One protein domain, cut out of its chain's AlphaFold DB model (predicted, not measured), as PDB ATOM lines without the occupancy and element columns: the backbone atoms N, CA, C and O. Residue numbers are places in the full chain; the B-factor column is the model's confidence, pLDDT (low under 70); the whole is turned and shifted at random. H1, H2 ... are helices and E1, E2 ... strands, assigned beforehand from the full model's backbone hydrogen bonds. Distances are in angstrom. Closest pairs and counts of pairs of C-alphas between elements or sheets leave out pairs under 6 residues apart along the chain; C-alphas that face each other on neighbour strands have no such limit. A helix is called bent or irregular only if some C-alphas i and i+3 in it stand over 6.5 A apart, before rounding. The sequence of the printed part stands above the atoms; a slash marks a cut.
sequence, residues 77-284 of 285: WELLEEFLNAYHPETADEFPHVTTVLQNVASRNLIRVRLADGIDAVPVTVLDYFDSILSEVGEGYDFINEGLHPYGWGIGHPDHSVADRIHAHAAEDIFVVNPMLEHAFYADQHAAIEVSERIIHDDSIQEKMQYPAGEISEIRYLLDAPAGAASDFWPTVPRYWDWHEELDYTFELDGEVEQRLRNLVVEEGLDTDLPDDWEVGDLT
ATOM      1  N   TRP A  77       6.620 -71.406 141.020       92.25
ATOM      2  CA  TRP A  77       6.124 -70.026 141.001       92.25
ATOM      3  C   TRP A  77       7.011 -69.012 141.709       92.25
ATOM      4  O   TRP A  77       7.089 -67.877 141.249       92.25
ATOM      5  N   GLU A  78       7.694 -69.416 142.784       94.88
ATOM      6  CA  GLU A  78       8.564 -68.520 143.557       94.88
ATOM      7  C   GLU A  78       9.616 -67.854 142.654       94.88
ATOM      8  O   GLU A  78       9.884 -66.663 142.798       94.88
ATOM      9  N   LEU A  79      10.139 -68.577 141.653       96.31
ATOM     10  CA  LEU A  79      11.067 -68.011 140.674       96.31
ATOM     11  C   LEU A  79      10.410 -66.917 139.823       96.31
ATOM     12  O   LEU A  79      11.000 -65.861 139.603       96.31
ATOM     13  N   LEU A  80       9.199 -67.161 139.317       97.56
ATOM     14  CA  LEU A  80       8.493 -66.176 138.503       97.56
ATOM     15  C   LEU A  80       8.142 -64.935 139.329       97.56
ATOM     16  O   LEU A  80       8.323 -63.820 138.847       97.56
ATOM     17  N   GLU A  81       7.706 -65.115 140.576       97.00
ATOM     18  CA  GLU A  81       7.418 -64.015 141.501       97.00
ATOM     19  C   GLU A  81       8.636 -63.113 141.730       97.00
ATOM     20  O   GLU A  81       8.484 -61.893 141.792       97.00
ATOM     21  N   GLU A  82       9.852 -63.664 141.806       97.12
ATOM     22  CA  GLU A  82      11.074 -62.852 141.886       97.12
ATOM     23  C   GLU A  82      11.210 -61.912 140.678       97.12
ATOM     24  O   GLU A  82      11.517 -60.729 140.853       97.12
ATOM     25  N   PHE A  83      10.927 -62.395 139.464       98.06
ATOM     26  CA  PHE A  83      10.962 -61.571 138.254       98.06
ATOM     27  C   PHE A  83       9.825 -60.549 138.198       98.06
ATOM     28  O   PHE A  83      10.083 -59.392 137.866       98.06
ATOM     29  N   LEU A  84       8.593 -60.939 138.545       97.81
ATOM     30  CA  LEU A  84       7.451 -60.016 138.571       97.81
ATOM     31  C   LEU A  84       7.693 -58.868 139.554       97.81
ATOM     32  O   LEU A  84       7.435 -57.719 139.218       97.81
ATOM     33  N   ASN A  85       8.254 -59.160 140.730       96.06
ATOM     34  CA  ASN A  85       8.598 -58.145 141.724       96.06
ATOM     35  C   ASN A  85       9.778 -57.264 141.284       96.06
ATOM     36  O   ASN A  85       9.770 -56.061 141.531       96.06
ATOM     37  N   ALA A  86      10.802 -57.842 140.647       96.19
ATOM     38  CA  ALA A  86      11.976 -57.091 140.196       96.19
ATOM     39  C   ALA A  86      11.661 -56.116 139.049       96.19
ATOM     40  O   ALA A  86      12.305 -55.073 138.944       96.19
ATOM     41  N   TYR A  87      10.679 -56.453 138.211       96.12
ATOM     42  CA  TYR A  87      10.249 -55.672 137.050       96.12
ATOM     43  C   TYR A  87       8.773 -55.269 137.165       96.12
ATOM     44  O   TYR A  87       8.033 -55.322 136.185       96.12
ATOM     45  N   HIS A  88       8.334 -54.881 138.363       95.31
ATOM     46  CA  HIS A  88       6.957 -54.456 138.596       95.31
ATOM     47  C   HIS A  88       6.755 -52.988 138.171       95.31
ATOM     48  O   HIS A  88       7.475 -52.134 138.704       95.31
ATOM     49  N   PRO A  89       5.770 -52.661 137.305       92.12
ATOM     50  CA  PRO A  89       5.548 -51.305 136.786       92.12
ATOM     51  C   PRO A  89       5.480 -50.222 137.870       92.12
ATOM     52  O   PRO A  89       6.253 -49.273 137.837       92.12
ATOM     53  N   GLU A  90       4.692 -50.448 138.926       90.75
ATOM     54  CA  GLU A  90       4.520 -49.457 140.004       90.75
ATOM     55  C   GLU A  90       5.770 -49.191 140.864       90.75
ATOM     56  O   GLU A  90       5.820 -48.198 141.597       90.75
ATOM     57  N   THR A  91       6.753 -50.098 140.863       89.94
ATOM     58  CA  THR A  91       7.939 -49.985 141.736       89.94
ATOM     59  C   THR A  91       9.227 -49.698 140.978       89.94
ATOM     60  O   THR A  91      10.215 -49.294 141.596       89.94
ATOM     61  N   ALA A  92       9.222 -49.903 139.662       87.25
ATOM     62  CA  ALA A  92      10.332 -49.565 138.794       87.25
ATOM     63  C   ALA A  92      10.415 -48.044 138.580       87.25
ATOM     64  O   ALA A  92       9.418 -47.328 138.647       87.25
ATOM     65  N   ASP A  93      11.625 -47.539 138.320       85.50
ATOM     66  CA  ASP A  93      11.830 -46.113 138.023       85.50
ATOM     67  C   ASP A  93      11.191 -45.711 136.676       85.50
ATOM     68  O   ASP A  93      10.750 -44.573 136.508       85.50
ATOM     69  N   GLU A  94      11.144 -46.649 135.726       89.31
ATOM     70  CA  GLU A  94      10.536 -46.524 134.400       89.31
ATOM     71  C   GLU A  94       9.776 -47.814 134.054       89.31
ATOM     72  O   GLU A  94      10.081 -48.876 134.601       89.31
ATOM     73  N   PHE A  95       8.807 -47.729 133.132       91.94
ATOM     74  CA  PHE A  95       8.011 -48.885 132.712       91.94
ATOM     75  C   PHE A  95       8.918 -49.990 132.130       91.94
ATOM     76  O   PHE A  95       9.548 -49.759 131.092       91.94
ATOM     77  N   PRO A  96       8.978 -51.192 132.735       95.19
ATOM     78  CA  PRO A  96       9.948 -52.211 132.343       95.19
ATOM     79  C   PRO A  96       9.757 -52.691 130.901       95.19
ATOM     80  O   PRO A  96       8.662 -53.079 130.481       95.19
ATOM     81  N   HIS A  97      10.835 -52.740 130.123       95.31
ATOM     82  CA  HIS A  97      10.777 -53.156 128.719       95.31
ATOM     83  C   HIS A  97      10.578 -54.670 128.534       95.31
ATOM     84  O   HIS A  97      10.077 -55.118 127.498       95.31
ATOM     85  N   VAL A  98      10.911 -55.469 129.546       96.88
ATOM     86  CA  VAL A  98      10.712 -56.922 129.603       96.88
ATOM     87  C   VAL A  98       9.266 -57.318 129.916       96.88
ATOM     88  O   VAL A  98       8.923 -58.497 129.839       96.88
ATOM     89  N   THR A  99       8.381 -56.348 130.176       96.31
ATOM     90  CA  THR A  99       6.979 -56.576 130.563       96.31
ATOM     91  C   THR A  99       6.256 -57.581 129.666       96.31
ATOM     92  O   THR A  99       5.627 -58.500 130.178       96.31
ATOM     93  N   THR A 100       6.400 -57.491 128.338       95.19
ATOM     94  CA  THR A 100       5.697 -58.411 127.413       95.19
ATOM     95  C   THR A 100       6.173 -59.869 127.497       95.19
ATOM     96  O   THR A 100       5.414 -60.782 127.172       95.19
ATOM     97  N   VAL A 101       7.412 -60.112 127.934       98.00
ATOM     98  CA  VAL A 101       7.932 -61.464 128.205       98.00
ATOM     99  C   VAL A 101       7.313 -61.990 129.495       98.00
ATOM    100  O   VAL A 101       6.780 -63.099 129.511       98.00
ATOM    101  N   LEU A 102       7.331 -61.172 130.550       98.31
ATOM    102  CA  LEU A 102       6.792 -61.539 131.858       98.31
ATOM    103  C   LEU A 102       5.278 -61.750 131.818       98.31
ATOM    104  O   LEU A 102       4.816 -62.764 132.323       98.31
ATOM    105  N   GLN A 103       4.517 -60.883 131.140       97.38
ATOM    106  CA  GLN A 103       3.082 -61.074 130.900       97.38
ATOM    107  C   GLN A 103       2.804 -62.413 130.217       97.38
ATOM    108  O   GLN A 103       1.871 -63.110 130.603       97.38
ATOM    109  N   ASN A 104       3.612 -62.800 129.223       98.19
ATOM    110  CA  ASN A 104       3.414 -64.065 128.523       98.19
ATOM    111  C   ASN A 104       3.613 -65.251 129.474       98.19
ATOM    112  O   ASN A 104       2.696 -66.052 129.627       98.19
ATOM    113  N   VAL A 105       4.752 -65.326 130.170       98.50
ATOM    114  CA  VAL A 105       5.039 -66.439 131.094       98.50
ATOM    115  C   VAL A 105       4.054 -66.467 132.268       98.50
ATOM    116  O   VAL A 105       3.543 -67.535 132.607       98.50
ATOM    117  N   ALA A 106       3.716 -65.307 132.833       98.44
ATOM    118  CA  ALA A 106       2.677 -65.154 133.852       98.44
ATOM    119  C   ALA A 106       1.329 -65.692 133.377       98.44
ATOM    120  O   ALA A 106       0.690 -66.462 134.087       98.44
ATOM    121  N   SER A 107       0.933 -65.360 132.149       98.31
ATOM    122  CA  SER A 107      -0.315 -65.847 131.568       98.31
ATOM    123  C   SER A 107      -0.318 -67.363 131.389       98.31
ATOM    124  O   SER A 107      -1.309 -68.014 131.712       98.31
ATOM    125  N   ARG A 108       0.784 -67.949 130.898       98.31
ATOM    126  CA  ARG A 108       0.888 -69.407 130.726       98.31
ATOM    127  C   ARG A 108       0.721 -70.132 132.055       98.31
ATOM    128  O   ARG A 108      -0.061 -71.073 132.158       98.31
ATOM    129  N   ASN A 109       1.430 -69.665 133.078       97.69
ATOM    130  CA  ASN A 109       1.378 -70.260 134.407       97.69
ATOM    131  C   ASN A 109       0.007 -70.046 135.069       97.69
ATOM    132  O   ASN A 109      -0.539 -70.998 135.624       97.69
ATOM    133  N   LEU A 110      -0.601 -68.861 134.922       98.38
ATOM    134  CA  LEU A 110      -1.965 -68.566 135.381       98.38
ATOM    135  C   LEU A 110      -2.976 -69.564 134.804       98.38
ATOM    136  O   LEU A 110      -3.723 -70.180 135.560       98.38
ATOM    137  N   ILE A 111      -2.960 -69.766 133.483       98.44
ATOM    138  CA  ILE A 111      -3.860 -70.702 132.796       98.44
ATOM    139  C   ILE A 111      -3.627 -72.134 133.289       98.44
ATOM    140  O   ILE A 111      -4.580 -72.814 133.674       98.44
ATOM    141  N   ARG A 112      -2.365 -72.590 133.332       97.81
ATOM    142  CA  ARG A 112      -2.024 -73.951 133.780       97.81
ATOM    143  C   ARG A 112      -2.505 -74.218 135.208       97.81
ATOM    144  O   ARG A 112      -3.141 -75.243 135.435       97.81
ATOM    145  N   VAL A 113      -2.258 -73.305 136.150       97.56
ATOM    146  CA  VAL A 113      -2.705 -73.468 137.546       97.56
ATOM    147  C   VAL A 113      -4.214 -73.386 137.671       97.56
ATOM    148  O   VAL A 113      -4.809 -74.235 138.330       97.56
ATOM    149  N   ARG A 114      -4.857 -72.419 137.010       97.88
ATOM    150  CA  ARG A 114      -6.317 -72.284 137.061       97.88
ATOM    151  C   ARG A 114      -7.012 -73.560 136.589       97.88
ATOM    152  O   ARG A 114      -7.979 -73.977 137.225       97.88
ATOM    153  N   LEU A 115      -6.510 -74.182 135.522       97.44
ATOM    154  CA  LEU A 115      -7.052 -75.430 134.978       97.44
ATOM    155  C   LEU A 115      -6.705 -76.662 135.828       97.44
ATOM    156  O   LEU A 115      -7.547 -77.546 135.974       97.44
ATOM    157  N   ALA A 116      -5.494 -76.741 136.387       96.81
ATOM    158  CA  ALA A 116      -5.047 -77.908 137.151       96.81
ATOM    159  C   ALA A 116      -5.557 -77.922 138.603       96.81
ATOM    160  O   ALA A 116      -6.038 -78.949 139.081       96.81
ATOM    161  N   ASP A 117      -5.459 -76.781 139.287       97.62
ATOM    162  CA  ASP A 117      -5.601 -76.665 140.742       97.62
ATOM    163  C   ASP A 117      -6.737 -75.714 141.169       97.62
ATOM    164  O   ASP A 117      -7.100 -75.663 142.347       97.62
ATOM    165  N   GLY A 118      -7.354 -75.003 140.221       97.94
ATOM    166  CA  GLY A 118      -8.441 -74.056 140.478       97.94
ATOM    167  C   GLY A 118      -7.958 -72.642 140.816       97.94
ATOM    168  O   GLY A 118      -6.764 -72.362 140.868       97.94
ATOM    169  N   ILE A 119      -8.903 -71.713 141.017       98.19
ATOM    170  CA  ILE A 119      -8.575 -70.288 141.203       98.19
ATOM    171  C   ILE A 119      -7.881 -70.005 142.534       98.19
ATOM    172  O   ILE A 119      -6.984 -69.177 142.572       98.19
ATOM    173  N   ASP A 120      -8.230 -70.729 143.598       97.94
ATOM    174  CA  ASP A 120      -7.645 -70.534 144.932       97.94
ATOM    175  C   ASP A 120      -6.136 -70.851 144.982       97.94
ATOM    176  O   ASP A 120      -5.464 -70.508 145.953       97.94
ATOM    177  N   ALA A 121      -5.608 -71.545 143.967       97.44
ATOM    178  CA  ALA A 121      -4.192 -71.877 143.841       97.44
ATOM    179  C   ALA A 121      -3.387 -70.824 143.061       97.44
ATOM    180  O   ALA A 121      -2.158 -70.871 143.071       97.44
ATOM    181  N   VAL A 122      -4.055 -69.891 142.377       97.75
ATOM    182  CA  VAL A 122      -3.393 -68.826 141.619       97.75
ATOM    183  C   VAL A 122      -2.749 -67.839 142.601       97.75
ATOM    184  O   VAL A 122      -3.440 -67.316 143.469       97.75
ATOM    185  N   PRO A 123      -1.443 -67.539 142.494       96.69
ATOM    186  CA  PRO A 123      -0.824 -66.540 143.358       96.69
ATOM    187  C   PRO A 123      -1.385 -65.143 143.088       96.69
ATOM    188  O   PRO A 123      -1.341 -64.670 141.954       96.69
ATOM    189  N   VAL A 124      -1.840 -64.439 144.128       97.00
ATOM    190  CA  VAL A 124      -2.369 -63.067 143.993       97.00
ATOM    191  C   VAL A 124      -1.381 -62.116 143.309       97.00
ATOM    192  O   VAL A 124      -1.785 -61.270 142.521       97.00
ATOM    193  N   THR A 125      -0.078 -62.332 143.505       96.38
ATOM    194  CA  THR A 125       1.002 -61.523 142.925       96.38
ATOM    195  C   THR A 125       0.963 -61.477 141.396       96.38
ATOM    196  O   THR A 125       1.340 -60.466 140.809       96.38
ATOM    197  N   VAL A 126       0.475 -62.531 140.727       97.38
ATOM    198  CA  VAL A 126       0.325 -62.512 139.263       97.38
ATOM    199  C   VAL A 126      -0.814 -61.589 138.830       97.38
ATOM    200  O   VAL A 126      -0.703 -60.900 137.819       97.38
ATOM    201  N   LEU A 127      -1.896 -61.550 139.610       98.06
ATOM    202  CA  LEU A 127      -3.059 -60.711 139.341       98.06
ATOM    203  C   LEU A 127      -2.762 -59.246 139.667       98.06
ATOM    204  O   LEU A 127      -3.120 -58.382 138.872       98.06
ATOM    205  N   ASP A 128      -2.042 -58.981 140.760       96.88
ATOM    206  CA  ASP A 128      -1.523 -57.649 141.097       96.88
ATOM    207  C   ASP A 128      -0.610 -57.114 139.984       96.88
ATOM    208  O   ASP A 128      -0.749 -55.969 139.555       96.88
ATOM    209  N   TYR A 129       0.272 -57.962 139.443       97.38
ATOM    210  CA  TYR A 129       1.139 -57.582 138.329       97.38
ATOM    211  C   TYR A 129       0.332 -57.177 137.084       97.38
ATOM    212  O   TYR A 129       0.600 -56.126 136.501       97.38
ATOM    213  N   PHE A 130      -0.692 -57.944 136.689       97.31
ATOM    214  CA  PHE A 130      -1.564 -57.554 135.572       97.31
ATOM    215  C   PHE A 130      -2.371 -56.277 135.860       97.31
ATOM    216  O   PHE A 130      -2.455 -55.417 134.984       97.31
ATOM    217  N   ASP A 131      -2.920 -56.124 137.070       95.44
ATOM    218  CA  ASP A 131      -3.685 -54.937 137.496       95.44
ATOM    219  C   ASP A 131      -2.826 -53.662 137.445       95.44
ATOM    220  O   ASP A 131      -3.282 -52.602 137.008       95.44
ATOM    221  N   SER A 132      -1.547 -53.781 137.816       94.69
ATOM    222  CA  SER A 132      -0.591 -52.674 137.760       94.69
ATOM    223  C   SER A 132      -0.348 -52.185 136.328       94.69
ATOM    224  O   SER A 132      -0.350 -50.984 136.068       94.69
ATOM    225  N   ILE A 133      -0.225 -53.109 135.369       93.69
ATOM    226  CA  ILE A 133      -0.055 -52.774 133.950       93.69
ATOM    227  C   ILE A 133      -1.344 -52.158 133.402       93.69
ATOM    228  O   ILE A 133      -1.289 -51.139 132.718       93.69
ATOM    229  N   LEU A 134      -2.496 -52.755 133.721       89.44
ATOM    230  CA  LEU A 134      -3.809 -52.261 133.304       89.44
ATOM    231  C   LEU A 134      -4.045 -50.813 133.772       89.44
ATOM    232  O   LEU A 134      -4.633 -50.015 133.050       89.44
ATOM    233  N   SER A 135      -3.541 -50.455 134.955       84.75
ATOM    234  CA  SER A 135      -3.657 -49.104 135.520       84.75
ATOM    235  C   SER A 135      -2.698 -48.078 134.899       84.75
ATOM    236  O   SER A 135      -2.972 -46.877 134.956       84.75
ATOM    237  N   GLU A 136      -1.570 -48.511 134.331       80.69
ATOM    238  CA  GLU A 136      -0.551 -47.616 133.761       80.69
ATOM    239  C   GLU A 136      -0.661 -47.429 132.245       80.69
ATOM    240  O   GLU A 136      -0.255 -46.390 131.711       80.69
ATOM    241  N   VAL A 137      -1.188 -48.425 131.533       71.88
ATOM    242  CA  VAL A 137      -1.163 -48.467 130.070       71.88
ATOM    243  C   VAL A 137      -2.508 -48.023 129.496       71.88
ATOM    244  O   VAL A 137      -3.535 -48.638 129.747       71.88
ATOM    245  N   GLY A 138      -2.486 -46.945 128.705       62.19
ATOM    246  CA  GLY A 138      -3.641 -46.460 127.936       62.19
ATOM    247  C   GLY A 138      -3.584 -46.835 126.450       62.19
ATOM    248  O   GLY A 138      -2.816 -47.706 126.032       62.19
ATOM    249  N   GLU A 139      -4.356 -46.125 125.622       55.91
ATOM    250  CA  GLU A 139      -4.405 -46.343 124.169       55.91
ATOM    251  C   GLU A 139      -3.011 -46.252 123.501       55.91
ATOM    252  O   GLU A 139      -2.291 -45.258 123.645       55.91
ATOM    253  N   GLY A 140      -2.646 -47.264 122.699       52.06
ATOM    254  CA  GLY A 140      -1.492 -47.222 121.781       52.06
ATOM    255  C   GLY A 140      -0.316 -48.157 122.091       52.06
ATOM    256  O   GLY A 140       0.681 -48.131 121.363       52.06
ATOM    257  N   TYR A 141      -0.416 -48.997 123.125       63.66
ATOM    258  CA  TYR A 141       0.573 -50.035 123.443       63.66
ATOM    259  C   TYR A 141       0.072 -51.440 123.078       63.66
ATOM    260  O   TYR A 141       0.042 -52.333 123.919       63.66
ATOM    261  N   ASP A 142      -0.277 -51.653 121.805       73.69
ATOM    262  CA  ASP A 142      -0.988 -52.847 121.314       73.69
ATOM    263  C   ASP A 142      -0.450 -54.179 121.871       73.69
ATOM    264  O   ASP A 142      -1.219 -55.003 122.346       73.69
ATOM    265  N   PHE A 143       0.873 -54.391 121.898       79.12
ATOM    266  CA  PHE A 143       1.451 -55.644 122.413       79.12
ATOM    267  C   PHE A 143       1.380 -55.809 123.936       79.12
ATOM    268  O   PHE A 143       1.390 -56.941 124.414       79.12
ATOM    269  N   ILE A 144       1.374 -54.711 124.693       86.56
ATOM    270  CA  ILE A 144       1.234 -54.753 126.155       86.56
ATOM    271  C   ILE A 144      -0.239 -54.971 126.513       86.56
ATOM    272  O   ILE A 144      -0.525 -55.795 127.380       86.56
ATOM    273  N   ASN A 145      -1.153 -54.322 125.781       88.50
ATOM    274  CA  ASN A 145      -2.596 -54.526 125.913       88.50
ATOM    275  C   ASN A 145      -2.983 -55.966 125.553       88.50
ATOM    276  O   ASN A 145      -3.675 -56.620 126.326       88.50
ATOM    277  N   GLU A 146      -2.438 -56.516 124.460       90.94
ATOM    278  CA  GLU A 146      -2.593 -57.937 124.123       90.94
ATOM    279  C   GLU A 146      -2.131 -58.856 125.260       90.94
ATOM    280  O   GLU A 146      -2.778 -59.854 125.565       90.94
ATOM    281  N   GLY A 147      -1.017 -58.517 125.915       93.88
ATOM    282  CA  GLY A 147      -0.484 -59.274 127.046       93.88
ATOM    283  C   GLY A 147      -1.403 -59.310 128.270       93.88
ATOM    284  O   GLY A 147      -1.180 -60.143 129.144       93.88
ATOM    285  N   LEU A 148      -2.425 -58.450 128.336       95.50
ATOM    286  CA  LEU A 148      -3.398 -58.412 129.427       95.50
ATOM    287  C   LEU A 148      -4.609 -59.318 129.207       95.50
ATOM    288  O   LEU A 148      -5.316 -59.580 130.174       95.50
ATOM    289  N   HIS A 149      -4.863 -59.824 127.995       95.69
ATOM    290  CA  HIS A 149      -6.068 -60.628 127.735       95.69
ATOM    291  C   HIS A 149      -6.220 -61.803 128.722       95.69
ATOM    292  O   HIS A 149      -7.303 -61.981 129.281       95.69
ATOM    293  N   PRO A 150      -5.153 -62.559 129.058       97.56
ATOM    294  CA  PRO A 150      -5.271 -63.677 129.987       97.56
ATOM    295  C   PRO A 150      -5.585 -63.291 131.434       97.56
ATOM    296  O   PRO A 150      -5.867 -64.187 132.224       97.56
ATOM    297  N   TYR A 151      -5.601 -62.004 131.795       98.12
ATOM    298  CA  TYR A 151      -6.029 -61.544 133.120       98.12
ATOM    299  C   TYR A 151      -7.443 -62.026 133.482       98.12
ATOM    300  O   TYR A 151      -7.709 -62.339 134.644       98.12
ATOM    301  N   GLY A 152      -8.317 -62.209 132.483       98.31
ATOM    302  CA  GLY A 152      -9.642 -62.813 132.656       98.31
ATOM    303  C   GLY A 152      -9.628 -64.205 133.302       98.31
ATOM    304  O   GLY A 152     -10.572 -64.558 134.006       98.31
ATOM    305  N   TRP A 153      -8.537 -64.971 133.173       98.62
ATOM    306  CA  TRP A 153      -8.400 -66.278 133.830       98.62
ATOM    307  C   TRP A 153      -8.359 -66.202 135.363       98.62
ATOM    308  O   TRP A 153      -8.626 -67.202 136.032       98.62
ATOM    309  N   GLY A 154      -8.076 -65.022 135.923       98.62
ATOM    310  CA  GLY A 154      -8.123 -64.761 137.361       98.62
ATOM    311  C   GLY A 154      -9.528 -64.508 137.924       98.62
ATOM    312  O   GLY A 154      -9.665 -64.215 139.113       98.62
ATOM    313  N   ILE A 155     -10.584 -64.572 137.104       98.75
ATOM    314  CA  ILE A 155     -11.952 -64.314 137.562       98.75
ATOM    315  C   ILE A 155     -12.369 -65.266 138.697       98.75
ATOM    316  O   ILE A 155     -12.135 -66.474 138.651       98.75
ATOM    317  N   GLY A 156     -12.993 -64.697 139.735       98.25
ATOM    318  CA  GLY A 156     -13.443 -65.426 140.925       98.25
ATOM    319  C   GLY A 156     -12.396 -65.581 142.035       98.25
ATOM    320  O   GLY A 156     -12.683 -66.252 143.025       98.25
ATOM    321  N   HIS A 157     -11.209 -64.976 141.908       98.62
ATOM    322  CA  HIS A 157     -10.167 -65.076 142.931       98.62
ATOM    323  C   HIS A 157     -10.602 -64.449 144.275       98.62
ATOM    324  O   HIS A 157     -11.096 -63.318 144.289       98.62
ATOM    325  N   PRO A 158     -10.414 -65.135 145.423       97.69
ATOM    326  CA  PRO A 158     -10.947 -64.685 146.714       97.69
ATOM    327  C   PRO A 158     -10.288 -63.405 147.240       97.69
ATOM    328  O   PRO A 158     -10.943 -62.609 147.915       97.69
ATOM    329  N   ASP A 159      -9.010 -63.204 146.918       98.25
ATOM    330  CA  ASP A 159      -8.217 -62.073 147.410       98.25
ATOM    331  C   ASP A 159      -7.994 -60.982 146.346       98.25
ATOM    332  O   ASP A 159      -7.342 -59.982 146.633       98.25
ATOM    333  N   HIS A 160      -8.546 -61.143 145.131       98.12
ATOM    334  CA  HIS A 160      -8.369 -60.189 144.026       98.12
ATOM    335  C   HIS A 160      -9.594 -60.127 143.113       98.12
ATOM    336  O   HIS A 160      -9.909 -61.083 142.406       98.12
ATOM    337  N   SER A 161     -10.291 -58.992 143.088       97.44
ATOM    338  CA  SER A 161     -11.536 -58.869 142.319       97.44
ATOM    339  C   SER A 161     -11.277 -58.520 140.851       97.44
ATOM    340  O   SER A 161     -11.485 -57.383 140.428       97.44
ATOM    341  N   VAL A 162     -10.862 -59.505 140.044       98.19
ATOM    342  CA  VAL A 162     -10.699 -59.340 138.581       98.19
ATOM    343  C   VAL A 162     -11.983 -58.812 137.933       98.19
ATOM    344  O   VAL A 162     -11.930 -57.914 137.101       98.19
ATOM    345  N   ALA A 163     -13.143 -59.307 138.372       98.00
ATOM    346  CA  ALA A 163     -14.456 -58.868 137.901       98.00
ATOM    347  C   ALA A 163     -14.671 -57.353 138.059       98.00
ATOM    348  O   ALA A 163     -15.119 -56.688 137.126       98.00
ATOM    349  N   ASP A 164     -14.334 -56.795 139.227       97.06
ATOM    350  CA  ASP A 164     -14.504 -55.362 139.465       97.06
ATOM    351  C   ASP A 164     -13.467 -54.525 138.709       97.06
ATOM    352  O   ASP A 164     -13.790 -53.415 138.292       97.06
ATOM    353  N   ARG A 165     -12.252 -55.050 138.492       95.88
ATOM    354  CA  ARG A 165     -11.219 -54.379 137.686       95.88
ATOM    355  C   ARG A 165     -11.605 -54.307 136.212       95.88
ATOM    356  O   ARG A 165     -11.591 -53.219 135.650       95.88
ATOM    357  N   ILE A 166     -12.033 -55.425 135.621       96.00
ATOM    358  CA  ILE A 166     -12.528 -55.472 134.235       96.00
ATOM    359  C   ILE A 166     -13.712 -54.512 134.060       96.00
ATOM    360  O   ILE A 166     -13.739 -53.728 133.116       96.00
ATOM    361  N   HIS A 167     -14.666 -54.525 134.996       95.44
ATOM    362  CA  HIS A 167     -15.804 -53.610 134.957       95.44
ATOM    363  C   HIS A 167     -15.382 -52.139 135.047       95.44
ATOM    364  O   HIS A 167     -15.898 -51.309 134.308       95.44
ATOM    365  N   ALA A 168     -14.471 -51.795 135.962       92.25
ATOM    366  CA  ALA A 168     -14.005 -50.420 136.126       92.25
ATOM    367  C   ALA A 168     -13.313 -49.888 134.861       92.25
ATOM    368  O   ALA A 168     -13.526 -48.733 134.500       92.25
ATOM    369  N   HIS A 169     -12.545 -50.736 134.171       91.19
ATOM    370  CA  HIS A 169     -11.826 -50.366 132.951       91.19
ATOM    371  C   HIS A 169     -12.689 -50.322 131.691       91.19
ATOM    372  O   HIS A 169     -12.285 -49.696 130.716       91.19
ATOM    373  N   ALA A 170     -13.875 -50.933 131.693       91.06
ATOM    374  CA  ALA A 170     -14.724 -51.007 130.502       91.06
ATOM    375  C   ALA A 170     -15.098 -49.626 129.942       91.06
ATOM    376  O   ALA A 170     -15.179 -49.461 128.730       91.06
ATOM    377  N   ALA A 171     -15.281 -48.632 130.816       85.69
ATOM    378  CA  ALA A 171     -15.599 -47.261 130.417       85.69
ATOM    379  C   ALA A 171     -14.381 -46.467 129.913       85.69
ATOM    380  O   ALA A 171     -14.546 -45.405 129.315       85.69
ATOM    381  N   GLU A 172     -13.167 -46.938 130.203       86.25
ATOM    382  CA  GLU A 172     -11.922 -46.280 129.806       86.25
ATOM    383  C   GLU A 172     -11.391 -46.841 128.486       86.25
ATOM    384  O   GLU A 172     -11.021 -46.069 127.603       86.25
ATOM    385  N   ASP A 173     -11.379 -48.168 128.339       87.25
ATOM    386  CA  ASP A 173     -10.928 -48.852 127.127       87.25
ATOM    387  C   ASP A 173     -11.681 -50.181 126.946       87.25
ATOM    388  O   ASP A 173     -11.313 -51.239 127.466       87.25
ATOM    389  N   ILE A 174     -12.759 -50.135 126.164       88.50
ATOM    390  CA  ILE A 174     -13.563 -51.322 125.864       88.50
ATOM    391  C   ILE A 174     -12.785 -52.365 125.041       88.50
ATOM    392  O   ILE A 174     -13.074 -53.561 125.125       88.50
ATOM    393  N   PHE A 175     -11.778 -51.936 124.268       88.62
ATOM    394  CA  PHE A 175     -11.021 -52.798 123.359       88.62
ATOM    395  C   PHE A 175     -10.065 -53.725 124.096       88.62
ATOM    396  O   PHE A 175      -9.863 -54.855 123.657       88.62
ATOM    397  N   VAL A 176      -9.489 -53.275 125.213       89.69
ATOM    398  CA  VAL A 176      -8.670 -54.146 126.067       89.69
ATOM    399  C   VAL A 176      -9.538 -55.062 126.938       89.69
ATOM    400  O   VAL A 176      -9.143 -56.189 127.232       89.69
ATOM    401  N   VAL A 177     -10.748 -54.620 127.301       93.31
ATOM    402  CA  VAL A 177     -11.685 -55.374 128.150       93.31
ATOM    403  C   VAL A 177     -12.339 -56.549 127.426       93.31
ATOM    404  O   VAL A 177     -12.451 -57.624 128.015       93.31
ATOM    405  N   ASN A 178     -12.754 -56.393 126.165       94.69
ATOM    406  CA  ASN A 178     -13.462 -57.464 125.452       94.69
ATOM    407  C   ASN A 178     -12.646 -58.778 125.375       94.69
ATOM    408  O   ASN A 178     -13.155 -59.813 125.803       94.69
ATOM    409  N   PRO A 179     -11.357 -58.779 124.987       95.19
ATOM    410  CA  PRO A 179     -10.547 -59.997 125.032       95.19
ATOM    411  C   PRO A 179     -10.322 -60.547 126.450       95.19
ATOM    412  O   PRO A 179     -10.211 -61.758 126.628       95.19
ATOM    413  N   MET A 180     -10.275 -59.700 127.488       97.44
ATOM    414  CA  MET A 180     -10.229 -60.199 128.871       97.44
ATOM    415  C   MET A 180     -11.510 -60.943 129.244       97.44
ATOM    416  O   MET A 180     -11.442 -61.968 129.921       97.44
ATOM    417  N   LEU A 181     -12.672 -60.458 128.797       97.94
ATOM    418  CA  LEU A 181     -13.944 -61.150 128.990       97.94
ATOM    419  C   LEU A 181     -13.968 -62.482 128.241       97.94
ATOM    420  O   LEU A 181     -14.382 -63.475 128.830       97.94
ATOM    421  N   GLU A 182     -13.471 -62.544 127.003       97.94
ATOM    422  CA  GLU A 182     -13.346 -63.802 126.247       97.94
ATOM    423  C   GLU A 182     -12.520 -64.830 127.039       97.94
ATOM    424  O   GLU A 182     -12.960 -65.955 127.279       97.94
ATOM    425  N   HIS A 183     -11.363 -64.410 127.558       98.25
ATOM    426  CA  HIS A 183     -10.539 -65.234 128.442       98.25
ATOM    427  C   HIS A 183     -11.256 -65.634 129.745       98.25
ATOM    428  O   HIS A 183     -11.098 -66.765 130.209       98.25
ATOM    429  N   ALA A 184     -12.067 -64.748 130.325       98.62
ATOM    430  CA  ALA A 184     -12.877 -65.058 131.500       98.62
ATOM    431  C   ALA A 184     -13.973 -66.094 131.199       98.62
ATOM    432  O   ALA A 184     -14.238 -66.936 132.055       98.62
ATOM    433  N   PHE A 185     -14.568 -66.098 129.998       98.56
ATOM    434  CA  PHE A 185     -15.536 -67.125 129.593       98.56
ATOM    435  C   PHE A 185     -14.909 -68.522 129.575       98.56
ATOM    436  O   PHE A 185     -15.529 -69.461 130.075       98.56
ATOM    437  N   TYR A 186     -13.670 -68.662 129.091       98.06
ATOM    438  CA  TYR A 186     -12.950 -69.937 129.180       98.06
ATOM    439  C   TYR A 186     -12.656 -70.353 130.629       98.06
ATOM    440  O   TYR A 186     -12.653 -71.539 130.940       98.06
ATOM    441  N   ALA A 187     -12.422 -69.402 131.530       98.12
ATOM    442  CA  ALA A 187     -12.072 -69.705 132.914       98.12
ATOM    443  C   ALA A 187     -13.283 -70.034 133.801       98.12
ATOM    444  O   ALA A 187     -13.217 -70.947 134.627       98.12
ATOM    445  N   ASP A 188     -14.357 -69.252 133.677       98.56
ATOM    446  CA  ASP A 188     -15.615 -69.387 134.411       98.56
ATOM    447  C   ASP A 188     -16.726 -68.587 133.709       98.56
ATOM    448  O   ASP A 188     -16.950 -67.403 133.975       98.56
ATOM    449  N   GLN A 189     -17.451 -69.248 132.807       98.38
ATOM    450  CA  GLN A 189     -18.517 -68.619 132.026       98.38
ATOM    451  C   GLN A 189     -19.670 -68.041 132.860       98.38
ATOM    452  O   GLN A 189     -20.321 -67.105 132.399       98.38
ATOM    453  N   HIS A 190     -19.925 -68.542 134.077       98.56
ATOM    454  CA  HIS A 190     -20.986 -68.012 134.941       98.56
ATOM    455  C   HIS A 190     -20.564 -66.699 135.599       98.56
ATOM    456  O   HIS A 190     -21.352 -65.753 135.641       98.56
ATOM    457  N   ALA A 191     -19.318 -66.617 136.071       98.44
ATOM    458  CA  ALA A 191     -18.775 -65.362 136.574       98.44
ATOM    459  C   ALA A 191     -18.597 -64.339 135.439       98.44
ATOM    460  O   ALA A 191     -18.901 -63.161 135.618       98.44
ATOM    461  N   ALA A 192     -18.160 -64.780 134.254       98.56
ATOM    462  CA  ALA A 192     -17.957 -63.906 133.103       98.56
ATOM    463  C   ALA A 192     -19.262 -63.240 132.644       98.56
ATOM    464  O   ALA A 192     -19.296 -62.018 132.504       98.56
ATOM    465  N   ILE A 193     -20.358 -63.997 132.500       98.56
ATOM    466  CA  ILE A 193     -21.654 -63.420 132.103       98.56
ATOM    467  C   ILE A 193     -22.205 -62.439 133.145       98.56
ATOM    468  O   ILE A 193     -22.820 -61.446 132.770       98.56
ATOM    469  N   GLU A 194     -21.952 -62.651 134.442       98.38
ATOM    470  CA  GLU A 194     -22.322 -61.673 135.477       98.38
ATOM    471  C   GLU A 194     -21.573 -60.347 135.308       98.38
ATOM    472  O   GLU A 194     -22.153 -59.278 135.502       98.38
ATOM    473  N   VAL A 195     -20.294 -60.393 134.924       98.00
ATOM    474  CA  VAL A 195     -19.515 -59.186 134.623       98.00
ATOM    475  C   VAL A 195     -20.009 -58.533 133.333       98.00
ATOM    476  O   VAL A 195     -20.215 -57.321 133.324       98.00
ATOM    477  N   SER A 196     -20.265 -59.309 132.275       97.38
ATOM    478  CA  SER A 196     -20.808 -58.792 131.012       97.38
ATOM    479  C   SER A 196     -22.149 -58.087 131.206       97.38
ATOM    480  O   SER A 196     -22.313 -56.976 130.715       97.38
ATOM    481  N   GLU A 197     -23.084 -58.678 131.958       97.38
ATOM    482  CA  GLU A 197     -24.368 -58.044 132.291       97.38
ATOM    483  C   GLU A 197     -24.161 -56.721 133.033       97.38
ATOM    484  O   GLU A 197     -24.745 -55.708 132.658       97.38
ATOM    485  N   ARG A 198     -23.278 -56.697 134.043       96.50
ATOM    486  CA  ARG A 198     -22.966 -55.461 134.778       96.50
ATOM    487  C   ARG A 198     -22.437 -54.360 133.860       96.50
ATOM    488  O   ARG A 198     -22.878 -53.228 134.004       96.50
ATOM    489  N   ILE A 199     -21.519 -54.690 132.947       95.88
ATOM    490  CA  ILE A 199     -20.927 -53.722 132.013       95.88
ATOM    491  C   ILE A 199     -21.975 -53.225 131.008       95.88
ATOM    492  O   ILE A 199     -22.079 -52.025 130.787       95.88
ATOM    493  N   ILE A 200     -22.766 -54.125 130.414       94.00
ATOM    494  CA  ILE A 200     -23.800 -53.775 129.422       94.00
ATOM    495  C   ILE A 200     -24.873 -52.867 130.036       94.00
ATOM    496  O   ILE A 200     -25.356 -51.946 129.381       94.00
ATOM    497  N   HIS A 201     -25.228 -53.101 131.302       93.56
ATOM    498  CA  HIS A 201     -26.192 -52.281 132.038       93.56
ATOM    499  C   HIS A 201     -25.581 -51.034 132.695       93.56
ATOM    500  O   HIS A 201     -26.299 -50.319 133.400       93.56
ATOM    501  N   ASP A 202     -24.291 -50.754 132.492       92.50
ATOM    502  CA  ASP A 202     -23.684 -49.502 132.936       92.50
ATOM    503  C   ASP A 202     -24.017 -48.375 131.945       92.50
ATOM    504  O   ASP A 202     -23.750 -48.457 130.744       92.50
ATOM    505  N   ASP A 203     -24.590 -47.283 132.460       86.56
ATOM    506  CA  ASP A 203     -24.959 -46.101 131.677       86.56
ATOM    507  C   ASP A 203     -23.744 -45.450 130.982       86.56
ATOM    508  O   ASP A 203     -23.928 -44.664 130.048       86.56
ATOM    509  N   SER A 204     -22.510 -45.731 131.429       86.00
ATOM    510  CA  SER A 204     -21.294 -45.260 130.755       86.00
ATOM    511  C   SER A 204     -20.961 -46.017 129.467       86.00
ATOM    512  O   SER A 204     -20.147 -45.514 128.700       86.00
ATOM    513  N   ILE A 205     -21.567 -47.184 129.226       81.44
ATOM    514  CA  ILE A 205     -21.292 -48.070 128.082       81.44
ATOM    515  C   ILE A 205     -22.479 -48.038 127.125       81.44
ATOM    516  O   ILE A 205     -23.310 -48.941 127.077       81.44
ATOM    517  N   GLN A 206     -22.629 -46.935 126.403       72.25
ATOM    518  CA  GLN A 206     -23.781 -46.700 125.523       72.25
ATOM    519  C   GLN A 206     -23.370 -46.006 124.221       72.25
ATOM    520  O   GLN A 206     -24.219 -45.528 123.455       72.25
ATOM    521  N   GLU A 207     -22.067 -45.900 123.962       81.31
ATOM    522  CA  GLU A 207     -21.564 -45.193 122.804       81.31
ATOM    523  C   GLU A 207     -21.560 -46.078 121.555       81.31
ATOM    524  O   GLU A 207     -21.707 -47.307 121.563       81.31
ATOM    525  N   LYS A 208     -21.447 -45.394 120.419       86.31
ATOM    526  CA  LYS A 208     -21.217 -46.027 119.132       86.31
ATOM    527  C   LYS A 208     -19.792 -45.768 118.706       86.31
ATOM    528  O   LYS A 208     -19.304 -44.643 118.783       86.31
ATOM    529  N   MET A 209     -19.176 -46.794 118.154       85.94
ATOM    530  CA  MET A 209     -17.776 -46.807 117.770       85.94
ATOM    531  C   MET A 209     -17.626 -47.161 116.294       85.94
ATOM    532  O   MET A 209     -18.455 -47.854 115.702       85.94
ATOM    533  N   GLN A 210     -16.557 -46.657 115.678       84.81
ATOM    534  CA  GLN A 210     -16.209 -47.013 114.306       84.81
ATOM    535  C   GLN A 210     -15.488 -48.361 114.294       84.81
ATOM    536  O   GLN A 210     -14.441 -48.507 114.919       84.81
ATOM    537  N   TYR A 211     -16.015 -49.312 113.531       80.12
ATOM    538  CA  TYR A 211     -15.442 -50.639 113.328       80.12
ATOM    539  C   TYR A 211     -15.206 -50.885 111.823       80.12
ATOM    540  O   TYR A 211     -15.850 -50.232 110.993       80.12
ATOM    541  N   PRO A 212     -14.303 -51.799 111.402       81.25
ATOM    542  CA  PRO A 212     -14.049 -52.049 109.979       81.25
ATOM    543  C   PRO A 212     -15.299 -52.384 109.148       81.25
ATOM    544  O   PRO A 212     -15.365 -52.020 107.972       81.25
ATOM    545  N   ALA A 213     -16.291 -53.044 109.755       77.44
ATOM    546  CA  ALA A 213     -17.563 -53.393 109.116       77.44
ATOM    547  C   ALA A 213     -18.601 -52.249 109.111       77.44
ATOM    548  O   ALA A 213     -19.621 -52.350 108.428       77.44
ATOM    549  N   GLY A 214     -18.347 -51.154 109.830       84.81
ATOM    550  CA  GLY A 214     -19.273 -50.037 110.004       84.81
ATOM    551  C   GLY A 214     -19.322 -49.540 111.447       84.81
ATOM    552  O   GLY A 214     -18.527 -49.937 112.289       84.81
ATOM    553  N   GLU A 215     -20.258 -48.642 111.736       90.38
ATOM    554  CA  GLU A 215     -20.506 -48.178 113.102       90.38
ATOM    555  C   GLU A 215     -21.291 -49.245 113.882       90.38
ATOM    556  O   GLU A 215     -22.357 -49.664 113.429       90.38
ATOM    557  N   ILE A 216     -20.779 -49.660 115.042       90.50
ATOM    558  CA  ILE A 216     -21.424 -50.621 115.955       90.50
ATOM    559  C   ILE A 216     -21.578 -49.997 117.349       90.50
ATOM    560  O   ILE A 216     -20.916 -49.005 117.652       90.50
ATOM    561  N   SER A 217     -22.464 -50.537 118.187       90.62
ATOM    562  CA  SER A 217     -22.507 -50.176 119.610       90.62
ATOM    563  C   SER A 217     -21.398 -50.889 120.387       90.62
ATOM    564  O   SER A 217     -20.991 -51.990 120.014       90.62
ATOM    565  N   GLU A 218     -20.959 -50.300 121.498       91.19
ATOM    566  CA  GLU A 218     -20.043 -50.956 122.446       91.19
ATOM    567  C   GLU A 218     -20.620 -52.271 122.978       91.19
ATOM    568  O   GLU A 218     -19.918 -53.268 123.089       91.19
ATOM    569  N   ILE A 219     -21.934 -52.319 123.200       91.88
ATOM    570  CA  ILE A 219     -22.650 -53.537 123.597       91.88
ATOM    571  C   ILE A 219     -22.502 -54.641 122.542       91.88
ATOM    572  O   ILE A 219     -22.224 -55.792 122.875       91.88
ATOM    573  N   ARG A 220     -22.646 -54.307 121.251       92.31
ATOM    574  CA  ARG A 220     -22.442 -55.283 120.171       92.31
ATOM    575  C   ARG A 220     -21.002 -55.784 120.150       92.31
ATOM    576  O   ARG A 220     -20.802 -56.957 119.847       92.31
ATOM    577  N   TYR A 221     -20.043 -54.912 120.450       92.94
ATOM    578  CA  TYR A 221     -18.631 -55.264 120.561       92.94
ATOM    579  C   TYR A 221     -18.370 -56.200 121.751       92.94
ATOM    580  O   TYR A 221     -17.744 -57.230 121.564       92.94
ATOM    581  N   LEU A 222     -18.933 -55.928 122.931       94.56
ATOM    582  CA  LEU A 222     -18.804 -56.778 124.127       94.56
ATOM    583  C   LEU A 222     -19.370 -58.192 123.961       94.56
ATOM    584  O   LEU A 222     -18.905 -59.134 124.599       94.56
ATOM    585  N   LEU A 223     -20.400 -58.347 123.128       95.25
ATOM    586  CA  LEU A 223     -20.973 -59.657 122.821       95.25
ATOM    587  C   LEU A 223     -20.077 -60.503 121.906       95.25
ATOM    588  O   LEU A 223     -20.356 -61.685 121.740       95.25
ATOM    589  N   ASP A 224     -19.000 -59.936 121.355       94.81
ATOM    590  CA  ASP A 224     -17.973 -60.694 120.638       94.81
ATOM    591  C   ASP A 224     -17.175 -61.604 121.580       94.81
ATOM    592  O   ASP A 224     -16.846 -62.715 121.194       94.81
ATOM    593  N   ALA A 225     -16.937 -61.214 122.837       96.38
ATOM    594  CA  ALA A 225     -16.232 -62.053 123.811       96.38
ATOM    595  C   ALA A 225     -16.860 -63.449 124.025       96.38
ATOM    596  O   ALA A 225     -16.178 -64.456 123.816       96.38
ATOM    597  N   PRO A 226     -18.145 -63.574 124.416       96.81
ATOM    598  CA  PRO A 226     -18.791 -64.883 124.519       96.81
ATOM    599  C   PRO A 226     -18.940 -65.581 123.161       96.81
ATOM    600  O   PRO A 226     -18.960 -66.811 123.110       96.81
ATOM    601  N   ALA A 227     -19.045 -64.824 122.065       95.62
ATOM    602  CA  ALA A 227     -19.134 -65.372 120.716       95.62
ATOM    603  C   ALA A 227     -17.830 -66.039 120.278       95.62
ATOM    604  O   ALA A 227     -17.861 -67.168 119.797       95.62
ATOM    605  N   GLY A 228     -16.701 -65.359 120.490       94.44
ATOM    606  CA  GLY A 228     -15.351 -65.857 120.256       94.44
ATOM    607  C   GLY A 228     -15.103 -67.118 121.068       94.44
ATOM    608  O   GLY A 228     -14.750 -68.147 120.491       94.44
ATOM    609  N   ALA A 229     -15.460 -67.093 122.359       94.62
ATOM    610  CA  ALA A 229     -15.373 -68.262 123.228       94.62
ATOM    611  C   ALA A 229     -16.159 -69.473 122.699       94.62
ATOM    612  O   ALA A 229     -15.651 -70.592 122.726       94.62
ATOM    613  N   ALA A 230     -17.375 -69.250 122.191       94.81
ATOM    614  CA  ALA A 230     -18.239 -70.287 121.628       94.81
ATOM    615  C   ALA A 230     -17.931 -70.650 120.160       94.81
ATOM    616  O   ALA A 230     -18.596 -71.523 119.602       94.81
ATOM    617  N   SER A 231     -16.974 -69.975 119.519       92.00
ATOM    618  CA  SER A 231     -16.629 -70.187 118.112       92.00
ATOM    619  C   SER A 231     -15.577 -71.284 117.919       92.00
ATOM    620  O   SER A 231     -14.965 -71.774 118.864       92.00
ATOM    621  N   ASP A 232     -15.307 -71.631 116.658       87.50
ATOM    622  CA  ASP A 232     -14.198 -72.520 116.282       87.50
ATOM    623  C   ASP A 232     -12.817 -71.820 116.317       87.50
ATOM    624  O   ASP A 232     -11.806 -72.412 115.922       87.50
ATOM    625  N   PHE A 233     -12.751 -70.543 116.715       86.44
ATOM    626  CA  PHE A 233     -11.513 -69.773 116.803       86.44
ATOM    627  C   PHE A 233     -11.003 -69.716 118.244       86.44
ATOM    628  O   PHE A 233     -11.737 -69.374 119.163       86.44
ATOM    629  N   TRP A 234      -9.714 -70.003 118.425       91.06
ATOM    630  CA  TRP A 234      -9.050 -69.944 119.725       91.06
ATOM    631  C   TRP A 234      -8.151 -68.707 119.832       91.06
ATOM    632  O   TRP A 234      -7.433 -68.392 118.872       91.06
ATOM    633  N   PRO A 235      -8.096 -68.038 121.000       91.00
ATOM    634  CA  PRO A 235      -7.188 -66.927 121.221       91.00
ATOM    635  C   PRO A 235      -5.736 -67.323 120.973       91.00
ATOM    636  O   PRO A 235      -5.238 -68.323 121.487       91.00
ATOM    637  N   THR A 236      -5.022 -66.463 120.247       90.50
ATOM    638  CA  THR A 236      -3.574 -66.613 119.995       90.50
ATOM    639  C   THR A 236      -2.701 -66.031 121.112       90.50
ATOM    640  O   THR A 236      -1.484 -65.905 120.954       90.50
ATOM    641  N   VAL A 237      -3.329 -65.610 122.212       93.44
ATOM    642  CA  VAL A 237      -2.684 -65.094 123.417       93.44
ATOM    643  C   VAL A 237      -2.902 -66.121 124.539       93.44
ATOM    644  O   VAL A 237      -4.030 -66.577 124.702       93.44
ATOM    645  N   PRO A 238      -1.871 -66.496 125.318       95.56
ATOM    646  CA  PRO A 238      -0.481 -66.032 125.247       95.56
ATOM    647  C   PRO A 238       0.198 -66.394 123.922       95.56
ATOM    648  O   PRO A 238       0.051 -67.498 123.413       95.56
ATOM    649  N   ARG A 239       0.960 -65.452 123.349       93.25
ATOM    650  CA  ARG A 239       1.662 -65.667 122.071       93.25
ATOM    651  C   ARG A 239       2.612 -66.869 122.168       93.25
ATOM    652  O   ARG A 239       3.209 -67.109 123.222       93.25
ATOM    653  N   TYR A 240       2.829 -67.527 121.027       93.75
ATOM    654  CA  TYR A 240       3.745 -68.668 120.868       93.75
ATOM    655  C   TYR A 240       3.326 -69.924 121.643       93.75
ATOM    656  O   TYR A 240       4.175 -70.754 121.960       93.75
ATOM    657  N   TRP A 241       2.044 -70.042 121.989       95.19
ATOM    658  CA  TRP A 241       1.537 -71.181 122.737       95.19
ATOM    659  C   TRP A 241       0.092 -71.506 122.357       95.19
ATOM    660  O   TRP A 241      -0.820 -70.727 122.624       95.19
ATOM    661  N   ASP A 242      -0.106 -72.681 121.764       94.00
ATOM    662  CA  ASP A 242      -1.425 -73.226 121.443       94.00
ATOM    663  C   ASP A 242      -1.978 -73.964 122.675       94.00
ATOM    664  O   ASP A 242      -2.040 -75.191 122.740       94.00
ATOM    665  N   TRP A 243      -2.322 -73.183 123.702       93.44
ATOM    666  CA  TRP A 243      -2.660 -73.667 125.046       93.44
ATOM    667  C   TRP A 243      -3.803 -74.685 125.070       93.44
ATOM    668  O   TRP A 243      -3.763 -75.635 125.847       93.44
ATOM    669  N   HIS A 244      -4.807 -74.505 124.212       93.19
ATOM    670  CA  HIS A 244      -5.966 -75.389 124.145       93.19
ATOM    671  C   HIS A 244      -5.589 -76.780 123.615       93.19
ATOM    672  O   HIS A 244      -6.068 -77.778 124.147       93.19
ATOM    673  N   GLU A 245      -4.687 -76.865 122.629       93.94
ATOM    674  CA  GLU A 245      -4.187 -78.146 122.120       93.94
ATOM    675  C   GLU A 245      -3.264 -78.827 123.136       93.94
ATOM    676  O   GLU A 245      -3.386 -80.027 123.379       93.94
ATOM    677  N   GLU A 246      -2.343 -78.074 123.747       94.50
ATOM    678  CA  GLU A 246      -1.371 -78.625 124.701       94.50
ATOM    679  C   GLU A 246      -2.037 -79.136 125.986       94.50
ATOM    680  O   GLU A 246      -1.619 -80.159 126.532       94.50
ATOM    681  N   LEU A 247      -3.074 -78.440 126.458       95.00
ATOM    682  CA  LEU A 247      -3.786 -78.768 127.693       95.00
ATOM    683  C   LEU A 247      -5.042 -79.627 127.471       95.00
ATOM    684  O   LEU A 247      -5.745 -79.901 128.442       95.00
ATOM    685  N   ASP A 248      -5.314 -80.062 126.233       95.12
ATOM    686  CA  ASP A 248      -6.519 -80.825 125.847       95.12
ATOM    687  C   ASP A 248      -7.816 -80.134 126.320       95.12
ATOM    688  O   ASP A 248      -8.747 -80.759 126.837       95.12
ATOM    689  N   TYR A 249      -7.851 -78.804 126.200       94.69
ATOM    690  CA  TYR A 249      -8.975 -77.991 126.644       94.69
ATOM    691  C   TYR A 249     -10.066 -77.943 125.572       94.69
ATOM    692  O   TYR A 249      -9.804 -77.715 124.394       94.69
ATOM    693  N   THR A 250     -11.317 -78.118 125.995       93.75
ATOM    694  CA  THR A 250     -12.503 -77.940 125.151       93.75
ATOM    695  C   THR A 250     -13.476 -77.015 125.863       93.75
ATOM    696  O   THR A 250     -13.740 -77.194 127.052       93.75
ATOM    697  N   PHE A 251     -14.024 -76.050 125.130       95.75
ATOM    698  CA  PHE A 251     -15.068 -75.167 125.623       95.75
ATOM    699  C   PHE A 251     -16.437 -75.684 125.181       95.75
ATOM    700  O   PHE A 251     -16.641 -76.008 124.012       95.75
ATOM    701  N   GLU A 252     -17.373 -75.753 126.122       95.62
ATOM    702  CA  GLU A 252     -18.786 -76.004 125.856       95.62
ATOM    703  C   GLU A 252     -19.588 -74.920 126.576       95.62
ATOM    704  O   GLU A 252     -19.480 -74.751 127.796       95.62
ATOM    705  N   LEU A 253     -20.366 -74.159 125.807       97.12
ATOM    706  CA  LEU A 253     -21.219 -73.119 126.362       97.12
ATOM    707  C   LEU A 253     -22.347 -73.773 127.169       97.12
ATOM    708  O   LEU A 253     -23.094 -74.608 126.658       97.12
ATOM    709  N   ASP A 254     -22.472 -73.390 128.437       98.31
ATOM    710  CA  ASP A 254     -23.536 -73.867 129.307       98.31
ATOM    711  C   ASP A 254     -24.878 -73.266 128.872       98.31
ATOM    712  O   ASP A 254     -24.985 -72.079 128.558       98.31
ATOM    713  N   GLY A 255     -25.932 -74.083 128.884       97.94
ATOM    714  CA  GLY A 255     -27.250 -73.668 128.404       97.94
ATOM    715  C   GLY A 255     -27.891 -72.535 129.219       97.94
ATOM    716  O   GLY A 255     -28.697 -71.777 128.678       97.94
ATOM    717  N   GLU A 256     -27.559 -72.385 130.507       98.19
ATOM    718  CA  GLU A 256     -28.014 -71.246 131.314       98.19
ATOM    719  C   GLU A 256     -27.310 -69.956 130.883       98.19
ATOM    720  O   GLU A 256     -27.963 -68.919 130.733       98.19
ATOM    721  N   VAL A 257     -26.001 -70.027 130.629       98.50
ATOM    722  CA  VAL A 257     -25.213 -68.895 130.123       98.50
ATOM    723  C   VAL A 257     -25.668 -68.507 128.717       98.50
ATOM    724  O   VAL A 257     -25.926 -67.329 128.469       98.50
ATOM    725  N   GLU A 258     -25.883 -69.480 127.827       98.12
ATOM    726  CA  GLU A 258     -26.452 -69.245 126.495       98.12
ATOM    727  C   GLU A 258     -27.798 -68.517 126.589       98.12
ATOM    728  O   GLU A 258     -28.032 -67.523 125.897       98.12
ATOM    729  N   GLN A 259     -28.694 -68.964 127.472       98.00
ATOM    730  CA  GLN A 259     -30.002 -68.335 127.630       98.00
ATOM    731  C   GLN A 259     -29.896 -66.890 128.138       98.00
ATOM    732  O   GLN A 259     -30.684 -66.042 127.707       98.00
ATOM    733  N   ARG A 260     -28.944 -66.592 129.030       98.12
ATOM    734  CA  ARG A 260     -28.674 -65.224 129.504       98.12
ATOM    735  C   ARG A 260     -28.142 -64.340 128.378       98.12
ATOM    736  O   ARG A 260     -28.686 -63.261 128.162       98.12
ATOM    737  N   LEU A 261     -27.193 -64.836 127.586       97.62
ATOM    738  CA  LEU A 261     -26.679 -64.141 126.399       97.62
ATOM    739  C   LEU A 261     -27.784 -63.845 125.380       97.62
ATOM    740  O   LEU A 261     -27.902 -62.722 124.894       97.62
ATOM    741  N   ARG A 262     -28.658 -64.818 125.098       96.69
ATOM    742  CA  ARG A 262     -29.818 -64.621 124.212       96.69
ATOM    743  C   ARG A 262     -30.771 -63.549 124.733       96.69
ATOM    744  O   ARG A 262     -31.306 -62.781 123.938       96.69
ATOM    745  N   ASN A 263     -30.980 -63.481 126.048       96.81
ATOM    746  CA  ASN A 263     -31.811 -62.437 126.642       96.81
ATOM    747  C   ASN A 263     -31.184 -61.051 126.459       96.81
ATOM    748  O   ASN A 263     -31.912 -60.140 126.081       96.81
ATOM    749  N   LEU A 264     -29.866 -60.913 126.648       95.81
ATOM    750  CA  LEU A 264     -29.145 -59.655 126.414       95.81
ATOM    751  C   LEU A 264     -29.251 -59.197 124.956       95.81
ATOM    752  O   LEU A 264     -29.570 -58.045 124.690       95.81
ATOM    753  N   VAL A 265     -29.063 -60.109 123.998       95.56
ATOM    754  CA  VAL A 265     -29.199 -59.801 122.563       95.56
ATOM    755  C   VAL A 265     -30.589 -59.241 122.236       95.56
ATOM    756  O   VAL A 265     -30.699 -58.267 121.492       95.56
ATOM    757  N   VAL A 266     -31.648 -59.832 122.799       95.44
ATOM    758  CA  VAL A 266     -33.034 -59.374 122.597       95.44
ATOM    759  C   VAL A 266     -33.320 -58.068 123.341       95.44
ATOM    760  O   VAL A 266     -34.008 -57.199 122.807       95.44
ATOM    761  N   GLU A 267     -32.823 -57.922 124.570       94.50
ATOM    762  CA  GLU A 267     -32.971 -56.706 125.382       94.50
ATOM    763  C   GLU A 267     -32.405 -55.483 124.654       94.50
ATOM    764  O   GLU A 267     -33.066 -54.446 124.574       94.50
ATOM    765  N   GLU A 268     -31.247 -55.661 124.024       91.69
ATOM    766  CA  GLU A 268     -30.510 -54.625 123.300       91.69
ATOM    767  C   GLU A 268     -30.945 -54.491 121.828       91.69
ATOM    768  O   GLU A 268     -30.415 -53.672 121.074       91.69
ATOM    769  N   GLY A 269     -31.944 -55.278 121.404       92.12
ATOM    770  CA  GLY A 269     -32.525 -55.237 120.060       92.12
ATOM    771  C   GLY A 269     -31.559 -55.634 118.944       92.12
ATOM    772  O   GLY A 269     -31.716 -55.185 117.808       92.12
ATOM    773  N   LEU A 270     -30.545 -56.443 119.260       90.88
ATOM    774  CA  LEU A 270     -29.535 -56.930 118.318       90.88
ATOM    775  C   LEU A 270     -30.003 -58.176 117.549       90.88
ATOM    776  O   LEU A 270     -29.388 -58.558 116.556       90.88
ATOM    777  N   ASP A 271     -31.110 -58.791 117.967       90.56
ATOM    778  CA  ASP A 271     -31.713 -59.964 117.333       90.56
ATOM    779  C   ASP A 271     -32.296 -59.674 115.942       90.56
ATOM    780  O   ASP A 271     -32.416 -60.582 115.124       90.56
ATOM    781  N   THR A 272     -32.634 -58.417 115.634       87.56
ATOM    782  CA  THR A 272     -33.322 -58.068 114.378       87.56
ATOM    783  C   THR A 272     -32.487 -58.288 113.120       87.56
ATOM    784  O   THR A 272     -33.054 -58.434 112.035       87.56
ATOM    785  N   ASP A 273     -31.162 -58.286 113.265       82.56
ATOM    786  CA  ASP A 273     -30.210 -58.469 112.169       82.56
ATOM    787  C   ASP A 273     -29.647 -59.904 112.110       82.56
ATOM    788  O   ASP A 273     -28.833 -60.209 111.234       82.56
ATOM    789  N   LEU A 274     -30.100 -60.798 113.001       89.38
ATOM    790  CA  LEU A 274     -29.658 -62.190 113.079       89.38
ATOM    791  C   LEU A 274     -30.639 -63.153 112.376       89.38
ATOM    792  O   LEU A 274     -31.836 -62.871 112.280       89.38
ATOM    793  N   PRO A 275     -30.159 -64.304 111.863       90.00
ATOM    794  CA  PRO A 275     -31.021 -65.388 111.383       90.00
ATOM    795  C   PRO A 275     -31.955 -65.931 112.475       90.00
ATOM    796  O   PRO A 275     -31.605 -65.908 113.644       90.00
ATOM    797  N   ASP A 276     -33.108 -66.505 112.109       89.12
ATOM    798  CA  ASP A 276     -34.056 -67.089 113.082       89.12
ATOM    799  C   ASP A 276     -33.445 -68.231 113.933       89.12
ATOM    800  O   ASP A 276     -33.945 -68.537 115.017       89.12
ATOM    801  N   ASP A 277     -32.396 -68.885 113.430       91.88
ATOM    802  CA  ASP A 277     -31.693 -70.026 114.022       91.88
ATOM    803  C   ASP A 277     -30.259 -69.699 114.468       91.88
ATOM    804  O   ASP A 277     -29.430 -70.600 114.551       91.88
ATOM    805  N   TRP A 278     -29.975 -68.428 114.772       95.31
ATOM    806  CA  TRP A 278     -28.643 -67.985 115.179       95.31
ATOM    807  C   TRP A 278     -28.118 -68.685 116.450       95.31
ATOM    808  O   TRP A 278     -28.847 -68.922 117.428       95.31
ATOM    809  N   GLU A 279     -26.820 -68.961 116.451       94.00
ATOM    810  CA  GLU A 279     -26.031 -69.484 117.568       94.00
ATOM    811  C   GLU A 279     -25.124 -68.390 118.146       94.00
ATOM    812  O   GLU A 279     -24.798 -67.420 117.469       94.00
ATOM    813  N   VAL A 280     -24.678 -68.520 119.401       95.12
ATOM    814  CA  VAL A 280     -23.841 -67.487 120.050       95.12
ATOM    815  C   VAL A 280     -22.564 -67.183 119.255       95.12
ATOM    816  O   VAL A 280     -22.168 -66.024 119.191       95.12
ATOM    817  N   GLY A 281     -21.985 -68.166 118.557       92.12
ATOM    818  CA  GLY A 281     -20.849 -67.945 117.651       92.12
ATOM    819  C   GLY A 281     -21.149 -67.030 116.448       92.12
ATOM    820  O   GLY A 281     -20.235 -66.385 115.930       92.12
ATOM    821  N   ASP A 282     -22.413 -66.887 116.033       91.88
ATOM    822  CA  ASP A 282     -22.823 -65.951 114.971       91.88
ATOM    823  C   ASP A 282     -22.733 -64.480 115.411       91.88
ATOM    824  O   ASP A 282     -22.850 -63.568 114.590       91.88
ATOM    825  N   LEU A 283     -22.514 -64.229 116.707       92.38
ATOM    826  CA  LEU A 283     -22.252 -62.900 117.247       92.38
ATOM    827  C   LEU A 283     -20.781 -62.479 117.090       92.38
ATOM    828  O   LEU A 283     -20.435 -61.375 117.494       92.38
ATOM    829  N   THR A 284     -19.905 -63.274 116.481       90.50
ATOM    830  CA  THR A 284     -18.541 -62.811 116.169       90.50
ATOM    831  C   THR A 284     -18.553 -61.629 115.170       90.50
ATOM    832  O   THR A 284     -19.481 -61.517 114.358       90.50
TER     833      THR A 284
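What this domain is: This is residues 77 to 284 of the 285 residues of an uncharacterized protein of Halobiforma nitratireducens JCM 10879 (UniProt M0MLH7). Helices set mostly across the long axis form a rough row, from H1 at one end, through H2 and H3, then H5, to H11 at the other; in the middle, bent H7 folds back on itself as two arms, with H6 beside them. H8 and H9 pack on H7a, the small hairpin E1-E2 lies near H8, and residues 230 to 254, with H10, loop back toward H2 and return to H11. The printed part has 208 residues, with twelve named helices and two named strands, in the order H1 to H7, E1, E2, H8 to H12; the sheet, E1 - E2, is antiparallel and the class is mostly helix. It is compact, with a radius of gyration of the C-alphas of 17.0 A, and elongated, spanning 53 by 34 by 30 A.

Where its parts are: H1, residues 77 to 86, begins at C-alpha 77 (6.124, -70.026, 141.001). H2, 99 to 117, is 25.8 A long and H3, 124 to 136, 18.6 A; H4 is 142 to 146, H5 149 to 154 and H6 162 to 170. H7, 174 to 200, was assigned as one helix by its hydrogen bonds but is bent, C-alphas 187 and 190 being 9.3 A apart: arm H7a, 174 to 187, is 19.7 A and H7b, 190 to 200, 15.5 A. E1 is 208 to 211, E2 214 to 217, H8 218 to 222, H9 224 to 229 and H10 243 to 246. H11, 255 to 267, is 18.2 A; H12, 280 to 283, ends at C-alpha 283 (-22.252, -62.900, 117.247).

How they stand to each other: H1, H2 and H3 form an up and down bundle, each running against the one before. H1 touches H3 at Leu 84 and Tyr 129, the closest C-alphas, 6.8 A apart. H2 touches H5 (Ser 107 and Pro 150, 5.6 A) and only just touches H4, with 3 pairs of C-alphas within 8 A. H7, the hub, touches five helices: H7a touches H5, the closest C-alphas being those of Gly 152 and Ala 184, 4.1 A apart, and also H6, H8 and H9, and H7b touches H11. H12 touches H9. H10 touches no helix. In hairpin E1 and E2, N 209 and O 216 are 2.9 A apart. Every O i to N i+4 pair is within hydrogen-bond range in H1 to H4, H6, H7b, H8, H9 and H11, 8 of 10 in H7a and 0 of 2 in H5, where 3 of 3 O i to N i+3 pairs are; H10 and H12, with 4 residues each, are too short for any O i to N i+4 pair.

The domain as a whole: The farthest C-alphas, Asp 93 and Asp 276, are 56.3 A apart. The printed part has no cut. H1 to H2, H9 to H10 and H11 to H12 are long links. Residues 138 to 141 are under pLDDT 70.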